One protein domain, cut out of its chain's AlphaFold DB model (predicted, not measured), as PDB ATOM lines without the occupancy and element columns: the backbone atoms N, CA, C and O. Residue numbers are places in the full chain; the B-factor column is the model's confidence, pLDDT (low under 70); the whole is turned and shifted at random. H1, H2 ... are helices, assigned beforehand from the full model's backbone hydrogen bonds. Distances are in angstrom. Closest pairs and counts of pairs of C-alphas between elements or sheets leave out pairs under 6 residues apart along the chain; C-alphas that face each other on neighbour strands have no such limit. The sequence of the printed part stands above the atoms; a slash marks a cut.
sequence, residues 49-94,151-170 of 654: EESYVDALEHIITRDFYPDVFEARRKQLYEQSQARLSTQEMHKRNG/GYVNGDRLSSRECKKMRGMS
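Overview. This is residues 49 to 94 and 151 to 170 of the 654 residues of an uncharacterized protein of Reticulomyxa filosa (UniProt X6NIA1). One long helix, H2, sticks out with its residues 70 to 94 as a free arm from a small body, which holds the helix H1, the short helix H3 and the loop of residues 151 to 159. The end of H1 and the beginning of H2 meet at a corner, as in an open V, and H3 is near H1 on the body, well away from the arm. The printed part has 66 residues with three named helices, in the order H1, H2, H3, and no named strand; the class is all helix. The whole is only just extended, close to loose, with a radius of gyration of the C-alphas of 16.7 A, and it is elongated, spanning 51 by 27 by 18 A.

Arrangement. The longest helix is H2, residues 66 to 94, and its residues 70 to 94 stand free. H1, residues 49 to 64, is close to H2 but not clearly touching it; their closest C-alphas, those of Thr 61 and Val 68, are 6.8 A apart. The lines of H1 and H2 stand at a steep tilt of 63 degrees, and the two run opposite ways. H3, residues 160 to 166, is close to H1 but not clearly touching it; their closest C-alphas, those of Ala 55 and Met 166, are 6.8 A apart. H1 and H3 run the same way at a steep tilt of 54 degrees, with their centres 12.7 A apart. H2 and H3 are apart. Each O i to N i+4 pair is within hydrogen-bond range in H1 and H3, and 24 of 25 are in H2.

Along the chain. H2, 29 residues, measures 42.8 A from C-alpha 66 at (205.218, 154.578, 239.241) to C-alpha 94 at (173.465, 165.849, 265.614). H1, 16 residues, measures 21.6 A and begins with C-alpha 49 at (202.366, 135.670, 253.069). H3, 7 residues, measures 10.0 A and ends with C-alpha 166 at (213.433, 145.063, 251.068).

Size, cuts and confidence. The two C-alphas farthest apart are those of Gly 94 and Ser 170, at 52.0 A. Without residues 70 to 94, the body of 41 residues spans 28 by 17 by 16 A. The link from H1 to H2 is tight, with one residue between them. Residues 95 to 150 are cut out, and C-alphas 94 and 151 are 34.3 A apart across the cut; the link from H2 to H3 runs across it. The mean pLDDT of the printed part is 77.7, and it is under 70 at residue 89, residues 92 to 94 and residues 151 to 158 of this model.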
ATOM      1  N   GLU A  49     202.881 135.427 254.427       88.62
ATOM      2  CA  GLU A  49     202.366 135.670 253.069       88.62
ATOM      3  C   GLU A  49     201.849 137.081 252.838       88.62
ATOM      4  O   GLU A  49     202.119 137.662 251.786       88.62
ATOM      5  N   GLU A  50     201.186 137.678 253.828       85.44
ATOM      6  CA  GLU A  50     200.792 139.088 253.750       85.44
ATOM      7  C   GLU A  50     202.034 139.986 253.623       85.44
ATOM      8  O   GLU A  50     202.074 140.895 252.794       85.44
ATOM      9  N   SER A  51     203.095 139.657 254.367       86.69
ATOM     10  CA  SER A  51     204.371 140.378 254.351       86.69
ATOM     11  C   SER A  51     205.159 140.174 253.045       86.69
ATOM     12  O   SER A  51     205.775 141.115 252.539       86.69
ATOM     13  N   TYR A  52     205.145 138.963 252.473       89.81
ATOM     14  CA  TYR A  52     205.793 138.644 251.197       89.81
ATOM     15  C   TYR A  52     205.085 139.330 250.023       89.81
ATOM     16  O   TYR A  52     205.746 139.908 249.157       89.81
ATOM     17  N   VAL A  53     203.747 139.298 249.999       89.94
ATOM     18  CA  VAL A  53     202.932 139.904 248.937       89.94
ATOM     19  C   VAL A  53     202.993 141.432 248.987       89.94
ATOM     20  O   VAL A  53     203.197 142.038 247.939       89.94
ATOM     21  N   ASP A  54     202.906 142.060 250.164       86.88
ATOM     22  CA  ASP A  54     203.024 143.522 250.322       86.88
ATOM     23  C   ASP A  54     204.421 144.023 249.902       86.88
ATOM     24  O   ASP A  54     204.552 144.948 249.095       86.88
ATOM     25  N   ALA A  55     205.494 143.339 250.325       87.19
ATOM     26  CA  ALA A  55     206.851 143.649 249.869       87.19
ATOM     27  C   ALA A  55     207.016 143.498 248.341       87.19
ATOM     28  O   ALA A  55     207.703 144.305 247.707       87.19
ATOM     29  N   LEU A  56     206.367 142.499 247.734       89.69
ATOM     30  CA  LEU A  56     206.406 142.246 246.295       89.69
ATOM     31  C   LEU A  56     205.552 143.249 245.492       89.69
ATOM     32  O   LEU A  56     206.032 143.745 244.472       89.69
ATOM     33  N   GLU A  57     204.352 143.624 245.955       87.69
ATOM     34  CA  GLU A  57     203.556 144.718 245.370       87.69
ATOM     35  C   GLU A  57     204.324 146.040 245.470       87.69
ATOM     36  O   GLU A  57     204.399 146.792 244.495       87.69
ATOM     37  N   HIS A  58     204.971 146.306 246.606       85.06
ATOM     38  CA  HIS A  58     205.769 147.509 246.801       85.06
ATOM     39  C   HIS A  58     206.949 147.603 245.823       85.06
ATOM     40  O   HIS A  58     207.155 148.653 245.213       85.06
ATOM     41  N   ILE A  59     207.707 146.518 245.627       88.50
ATOM     42  CA  ILE A  59     208.826 146.494 244.670       88.50
ATOM     43  C   ILE A  59     208.313 146.609 243.225       88.50
ATOM     44  O   ILE A  59     208.867 147.382 242.442       88.50
ATOM     45  N   ILE A  60     207.232 145.907 242.866       89.62
ATOM     46  CA  ILE A  60     206.670 145.949 241.506       89.62
ATOM     47  C   ILE A  60     206.090 147.330 241.175       89.62
ATOM     48  O   ILE A  60     206.337 147.852 240.088       89.62
ATOM     49  N   THR A  61     205.357 147.955 242.099       87.25
ATOM     50  CA  THR A  61     204.812 149.306 241.889       87.25
ATOM     51  C   THR A  61     205.911 150.370 241.846       87.25
ATOM     52  O   THR A  61     205.830 151.273 241.017       87.25
ATOM     53  N   ARG A  62     206.977 150.230 242.648       85.19
ATOM     54  CA  ARG A  62     208.163 151.105 242.603       85.19
ATOM     55  C   ARG A  62     208.900 151.034 241.260       85.19
ATOM     56  O   ARG A  62     209.270 152.080 240.734       85.19
ATOM     57  N   ASP A  63     209.138 149.829 240.735       87.75
ATOM     58  CA  ASP A  63     210.025 149.618 239.579       87.75
ATOM     59  C   ASP A  63     209.313 149.658 238.219       87.75
ATOM     60  O   ASP A  63     209.915 150.082 237.234       87.75
ATOM     61  N   PHE A  64     208.052 149.214 238.144       88.56
ATOM     62  CA  PHE A  64     207.339 149.014 236.871       88.56
ATOM     63  C   PHE A  64     206.094 149.893 236.697       88.56
ATOM     64  O   PHE A  64     205.674 150.110 235.562       88.56
ATOM     65  N   TYR A  65     205.500 150.405 237.784       88.25
ATOM     66  CA  TYR A  65     204.222 151.133 237.742       88.25
ATOM     67  C   TYR A  65     204.211 152.402 238.623       88.25
ATOM     68  O   TYR A  65     203.339 152.531 239.489       88.25
ATOM     69  N   PRO A  66     205.133 153.366 238.417       80.69
ATOM     70  CA  PRO A  66     205.218 154.578 239.241       80.69
ATOM     71  C   PRO A  66     203.898 155.370 239.277       80.69
ATOM     72  O   PRO A  66     203.489 155.854 240.333       80.69
ATOM     73  N   ASP A  67     203.172 155.418 238.159       84.44
ATOM     74  CA  ASP A  67     201.900 156.137 238.015       84.44
ATOM     75  C   ASP A  67     200.777 155.561 238.906       84.44
ATOM     76  O   ASP A  67     199.837 156.267 239.278       84.44
ATOM     77  N   VAL A  68     200.877 154.294 239.331       84.19
ATOM     78  CA  VAL A  68     199.927 153.687 240.283       84.19
ATOM     79  C   VAL A  68     200.049 154.333 241.668       84.19
ATOM     80  O   VAL A  68     199.051 154.436 242.385       84.19
ATOM     81  N   PHE A  69     201.228 154.848 242.034       74.12
ATOM     82  CA  PHE A  69     201.399 155.629 243.260       74.12
ATOM     83  C   PHE A  69     200.665 156.977 243.179       74.12
ATOM     84  O   PHE A  69     200.021 157.386 244.146       74.12
ATOM     85  N   GLU A  70     200.689 157.641 242.018       78.62
ATOM     86  CA  GLU A  70     199.926 158.871 241.759       78.62
ATOM     87  C   GLU A  70     198.412 158.612 241.828       78.62
ATOM     88  O   GLU A  70     197.685 159.333 242.517       78.62
ATOM     89  N   ALA A  71     197.941 157.540 241.179       82.44
ATOM     90  CA  ALA A  71     196.538 157.135 241.193       82.44
ATOM     91  C   ALA A  71     196.046 156.786 242.610       82.44
ATOM     92  O   ALA A  71     195.020 157.310 243.051       82.44
ATOM     93  N   ARG A  72     196.806 155.981 243.372       80.88
ATOM     94  CA  ARG A  72     196.477 155.632 244.768       80.88
ATOM     95  C   ARG A  72     196.504 156.869 245.675       80.88
ATOM     96  O   ARG A  72     195.611 157.038 246.503       80.88
ATOM     97  N   ARG A  73     197.461 157.787 245.480       71.88
ATOM     98  CA  ARG A  73     197.526 159.083 246.186       71.88
ATOM     99  C   ARG A  73     196.300 159.959 245.902       71.88
ATOM    100  O   ARG A  73     195.771 160.561 246.835       71.88
ATOM    101  N   LYS A  74     195.824 160.009 244.653       84.88
ATOM    102  CA  LYS A  74     194.588 160.715 244.277       84.88
ATOM    103  C   LYS A  74     193.352 160.077 244.925       84.88
ATOM    104  O   LYS A  74     192.575 160.785 245.558       84.88
ATOM    105  N   GLN A  75     193.213 158.754 244.850       84.94
ATOM    106  CA  GLN A  75     192.093 158.019 245.449       84.94
ATOM    107  C   GLN A  75     192.009 158.227 246.974       84.94
ATOM    108  O   GLN A  75     190.929 158.470 247.508       84.94
ATOM    109  N   LEU A  76     193.146 158.191 247.681       79.88
ATOM    110  CA  LEU A  76     193.215 158.479 249.122       79.88
ATOM    111  C   LEU A  76     192.841 159.934 249.450       79.88
ATOM    112  O   LEU A  76     192.216 160.197 250.479       79.88
ATOM    113  N   TYR A  77     193.182 160.882 248.575       82.69
ATOM    114  CA  TYR A  77     192.790 162.281 248.727       82.69
ATOM    115  C   TYR A  77     191.269 162.453 248.572       82.69
ATOM    116  O   TYR A  77     190.634 163.015 249.463       82.69
ATOM    117  N   GLU A  78     190.668 161.875 247.530       86.06
ATOM    118  CA  GLU A  78     189.216 161.897 247.291       86.06
ATOM    119  C   GLU A  78     188.436 161.193 248.420       86.06
ATOM    120  O   GLU A  78     187.451 161.731 248.927       86.06
ATOM    121  N   GLN A  79     188.926 160.050 248.918       85.50
ATOM    122  CA  GLN A  79     188.353 159.389 250.098       85.50
ATOM    123  C   GLN A  79     188.460 160.236 251.375       85.50
ATOM    124  O   GLN A  79     187.554 160.187 252.207       85.50
ATOM    125  N   SER A  80     189.535 161.013 251.560       79.38
ATOM    126  CA  SER A  80     189.652 161.875 252.744       79.38
ATOM    127  C   SER A  80     188.699 163.076 252.679       79.38
ATOM    128  O   SER A  80     188.063 163.380 253.687       79.38
ATOM    129  N   GLN A  81     188.476 163.667 251.496       83.19
ATOM    130  CA  GLN A  81     187.407 164.654 251.285       83.19
ATOM    131  C   GLN A  81     186.010 164.074 251.565       83.19
ATOM    132  O   GLN A  81     185.224 164.696 252.278       83.19
ATOM    133  N   ALA A  82     185.710 162.866 251.073       84.25
ATOM    134  CA  ALA A  82     184.423 162.207 251.317       84.25
ATOM    135  C   ALA A  82     184.184 161.897 252.813       84.25
ATOM    136  O   ALA A  82     183.068 162.028 253.320       84.25
ATOM    137  N   ARG A  83     185.235 161.525 253.559       81.06
ATOM    138  CA  ARG A  83     185.154 161.331 255.019       81.06
ATOM    139  C   ARG A  83     184.944 162.644 255.775       81.06
ATOM    140  O   ARG A  83     184.192 162.665 256.743       81.06
ATOM    141  N   LEU A  84     185.563 163.737 255.331       81.25
ATOM    142  CA  LEU A  84     185.337 165.064 255.911       81.25
ATOM    143  C   LEU A  84     183.887 165.530 255.699       81.25
ATOM    144  O   LEU A  84     183.230 165.902 256.669       81.25
ATOM    145  N   SER A  85     183.351 165.436 254.476       77.88
ATOM    146  CA  SER A  85     181.973 165.866 254.189       77.88
ATOM    147  C   SER A  85     180.931 165.029 254.940       77.88
ATOM    148  O   SER A  85     180.007 165.585 255.531       77.88
ATOM    149  N   THR A  86     181.108 163.706 255.010       76.38
ATOM    150  CA  THR A  86     180.241 162.837 255.826       76.38
ATOM    151  C   THR A  86     180.337 163.152 257.319       76.38
ATOM    152  O   THR A  86     179.297 163.204 257.978       76.38
ATOM    153  N   GLN A  87     181.527 163.436 257.865       77.88
ATOM    154  CA  GLN A  87     181.665 163.844 259.270       77.88
ATOM    155  C   GLN A  87     180.987 165.197 259.555       77.88
ATOM    156  O   GLN A  87     180.391 165.366 260.619       77.88
ATOM    157  N   GLU A  88     181.032 166.155 258.624       75.31
ATOM    158  CA  GLU A  88     180.281 167.408 258.766       75.31
ATOM    159  C   GLU A  88     178.761 167.194 258.750       75.31
ATOM    160  O   GLU A  88     178.058 167.810 259.550       75.31
ATOM    161  N   MET A  89     178.242 166.323 257.878       68.88
ATOM    162  CA  MET A  89     176.804 166.021 257.835       68.88
ATOM    163  C   MET A  89     176.317 165.397 259.150       68.88
ATOM    164  O   MET A  89     175.304 165.829 259.691       68.88
ATOM    165  N   HIS A  90     177.078 164.462 259.733       70.38
ATOM    166  CA  HIS A  90     176.742 163.896 261.046       70.38
ATOM    167  C   HIS A  90     176.760 164.955 262.163       70.38
ATOM    168  O   HIS A  90     175.916 164.912 263.054       70.38
ATOM    169  N   LYS A  91     177.675 165.937 262.103       72.44
ATOM    170  CA  LYS A  91     177.714 167.056 263.063       72.44
ATOM    171  C   LYS A  91     176.487 167.967 262.946       72.44
ATOM    172  O   LYS A  91     175.928 168.323 263.975       72.44
ATOM    173  N   ARG A  92     176.047 168.302 261.723       63.28
ATOM    174  CA  ARG A  92     174.848 169.133 261.476       63.28
ATOM    175  C   ARG A  92     173.572 168.448 261.974       63.28
ATOM    176  O   ARG A  92     172.839 169.025 262.772       63.28
ATOM    177  N   ASN A  93     173.365 167.187 261.596       61.16
ATOM    178  CA  ASN A  93     172.186 166.421 262.009       61.16
ATOM    179  C   ASN A  93     172.174 166.145 263.530       61.16
ATOM    180  O   ASN A  93     171.111 166.056 264.137       61.16
ATOM    181  N   GLY A  94     173.348 166.034 264.165       58.31
ATOM    182  CA  GLY A  94     173.465 165.849 265.614       58.31
ATOM    183  C   GLY A  94     172.953 167.038 266.438       58.31
ATOM    184  O   GLY A  94     172.357 166.828 267.491       58.31
ATOM    185  N   GLY A 151     202.041 153.734 253.442       44.41
ATOM    186  CA  GLY A 151     202.871 152.627 253.879       44.41
ATOM    187  C   GLY A 151     202.340 151.285 253.398       44.41
ATOM    188  O   GLY A 151     201.589 150.634 254.108       44.41
ATOM    189  N   TYR A 152     202.839 150.848 252.243       51.88
ATOM    190  CA  TYR A 152     203.091 149.433 251.958       51.88
ATOM    191  C   TYR A 152     204.134 148.889 252.953       51.88
ATOM    192  O   TYR A 152     205.338 148.877 252.661       51.88
ATOM    193  N   VAL A 153     203.677 148.675 254.189       48.50
ATOM    194  CA  VAL A 153     204.086 147.637 255.142       48.50
ATOM    195  C   VAL A 153     202.901 147.477 256.108       48.50
ATOM    196  O   VAL A 153     202.672 148.378 256.922       48.50
ATOM    197  N   ASN A 154     202.196 146.345 256.097       46.88
ATOM    198  CA  ASN A 154     201.420 145.904 257.266       46.88
ATOM    199  C   ASN A 154     202.418 145.541 258.388       46.88
ATOM    200  O   ASN A 154     202.914 144.423 258.497       46.88
ATOM    201  N   GLY A 155     202.820 146.567 259.147       50.00
ATOM    202  CA  GLY A 155     204.092 146.630 259.880       50.00
ATOM    203  C   GLY A 155     204.230 145.780 261.140       50.00
ATOM    204  O   GLY A 155     205.287 145.832 261.765       50.00
ATOM    205  N   ASP A 156     203.219 144.999 261.505       55.16
ATOM    206  CA  ASP A 156     203.143 144.337 262.814       55.16
ATOM    207  C   ASP A 156     204.009 143.063 262.908       55.16
ATOM    208  O   ASP A 156     204.155 142.488 263.986       55.16
ATOM    209  N   ARG A 157     204.604 142.616 261.788       57.06
ATOM    210  CA  ARG A 157     205.383 141.362 261.695       57.06
ATOM    211  C   ARG A 157     206.837 141.492 261.220       57.06
ATOM    212  O   ARG A 157     207.593 140.540 261.391       57.06
ATOM    213  N   LEU A 158     207.264 142.632 260.668       64.88
ATOM    214  CA  LEU A 158     208.627 142.818 260.135       64.88
ATOM    215  C   LEU A 158     209.373 143.980 260.799       64.88
ATOM    216  O   LEU A 158     208.818 145.054 261.029       64.88
ATOM    217  N   SER A 159     210.676 143.813 261.051       75.00
ATOM    218  CA  SER A 159     211.486 144.891 261.619       75.00
ATOM    219  C   SER A 159     211.608 146.059 260.640       75.00
ATOM    220  O   SER A 159     211.892 145.874 259.457       75.00
ATOM    221  N   SER A 160     211.565 147.299 261.137       74.19
ATOM    222  CA  SER A 160     211.766 148.503 260.311       74.19
ATOM    223  C   SER A 160     213.112 148.512 259.560       74.19
ATOM    224  O   SER A 160     213.270 149.225 258.568       74.19
ATOM    225  N   ARG A 161     214.094 147.717 260.015       76.75
ATOM    226  CA  ARG A 161     215.370 147.473 259.317       76.75
ATOM    227  C   ARG A 161     215.198 146.580 258.086       76.75
ATOM    228  O   ARG A 161     215.816 146.842 257.058       76.75
ATOM    229  N   GLU A 162     214.361 145.556 258.187       77.44
ATOM    230  CA  GLU A 162     214.079 144.577 257.135       77.44
ATOM    231  C   GLU A 162     213.194 145.197 256.059       77.44
ATOM    232  O   GLU A 162     213.566 145.166 254.890       77.44
ATOM    233  N   CYS A 163     212.133 145.909 256.449       74.00
ATOM    234  CA  CYS A 163     211.303 146.677 255.518       74.00
ATOM    235  C   CYS A 163     212.140 147.697 254.729       74.00
ATOM    236  O   CYS A 163     211.965 147.862 253.523       74.00
ATOM    237  N   LYS A 164     213.112 148.355 255.385       79.31
ATOM    238  CA  LYS A 164     214.052 149.273 254.722       79.31
ATOM    239  C   LYS A 164     215.053 148.554 253.805       79.31
ATOM    240  O   LYS A 164     215.429 149.131 252.788       79.31
ATOM    241  N   LYS A 165     215.465 147.322 254.134       83.06
ATOM    242  CA  LYS A 165     216.292 146.463 253.267       83.06
ATOM    243  C   LYS A 165     215.506 146.074 252.009       83.06
ATOM    244  O   LYS A 165     215.948 146.394 250.914       83.06
ATOM    245  N   MET A 166     214.315 145.492 252.166       80.81
ATOM    246  CA  MET A 166     213.433 145.063 251.068       80.81
ATOM    247  C   MET A 166     213.049 146.236 250.151       80.81
ATOM    248  O   MET A 166     213.204 146.143 248.937       80.81
ATOM    249  N   ARG A 167     212.678 147.395 250.719       79.38
ATOM    250  CA  ARG A 167     212.401 148.642 249.974       79.38
ATOM    251  C   ARG A 167     213.585 149.152 249.137       79.38
ATOM    252  O   ARG A 167     213.365 149.932 248.212       79.38
ATOM    253  N   GLY A 168     214.816 148.732 249.433       83.00
ATOM    254  CA  GLY A 168     216.015 149.047 248.648       83.00
ATOM    255  C   GLY A 168     216.394 148.008 247.584       83.00
ATOM    256  O   GLY A 168     217.260 148.295 246.764       83.00
ATOM    257  N   MET A 169     215.775 146.823 247.586       87.56
ATOM    258  CA  MET A 169     216.146 145.689 246.727       87.56
ATOM    259  C   MET A 169     215.403 145.688 245.394       87.56
ATOM    260  O   MET A 169     214.288 146.198 245.296       87.56
ATOM    261  N   SER A 170     216.002 145.075 244.372       91.75
ATOM    262  CA  SER A 170     215.322 144.775 243.100       91.75
ATOM    263  C   SER A 170     214.448 143.517 243.204       91.75
ATOM    264  O   SER A 170     214.699 142.661 244.053       91.75
TER     265      SER A 170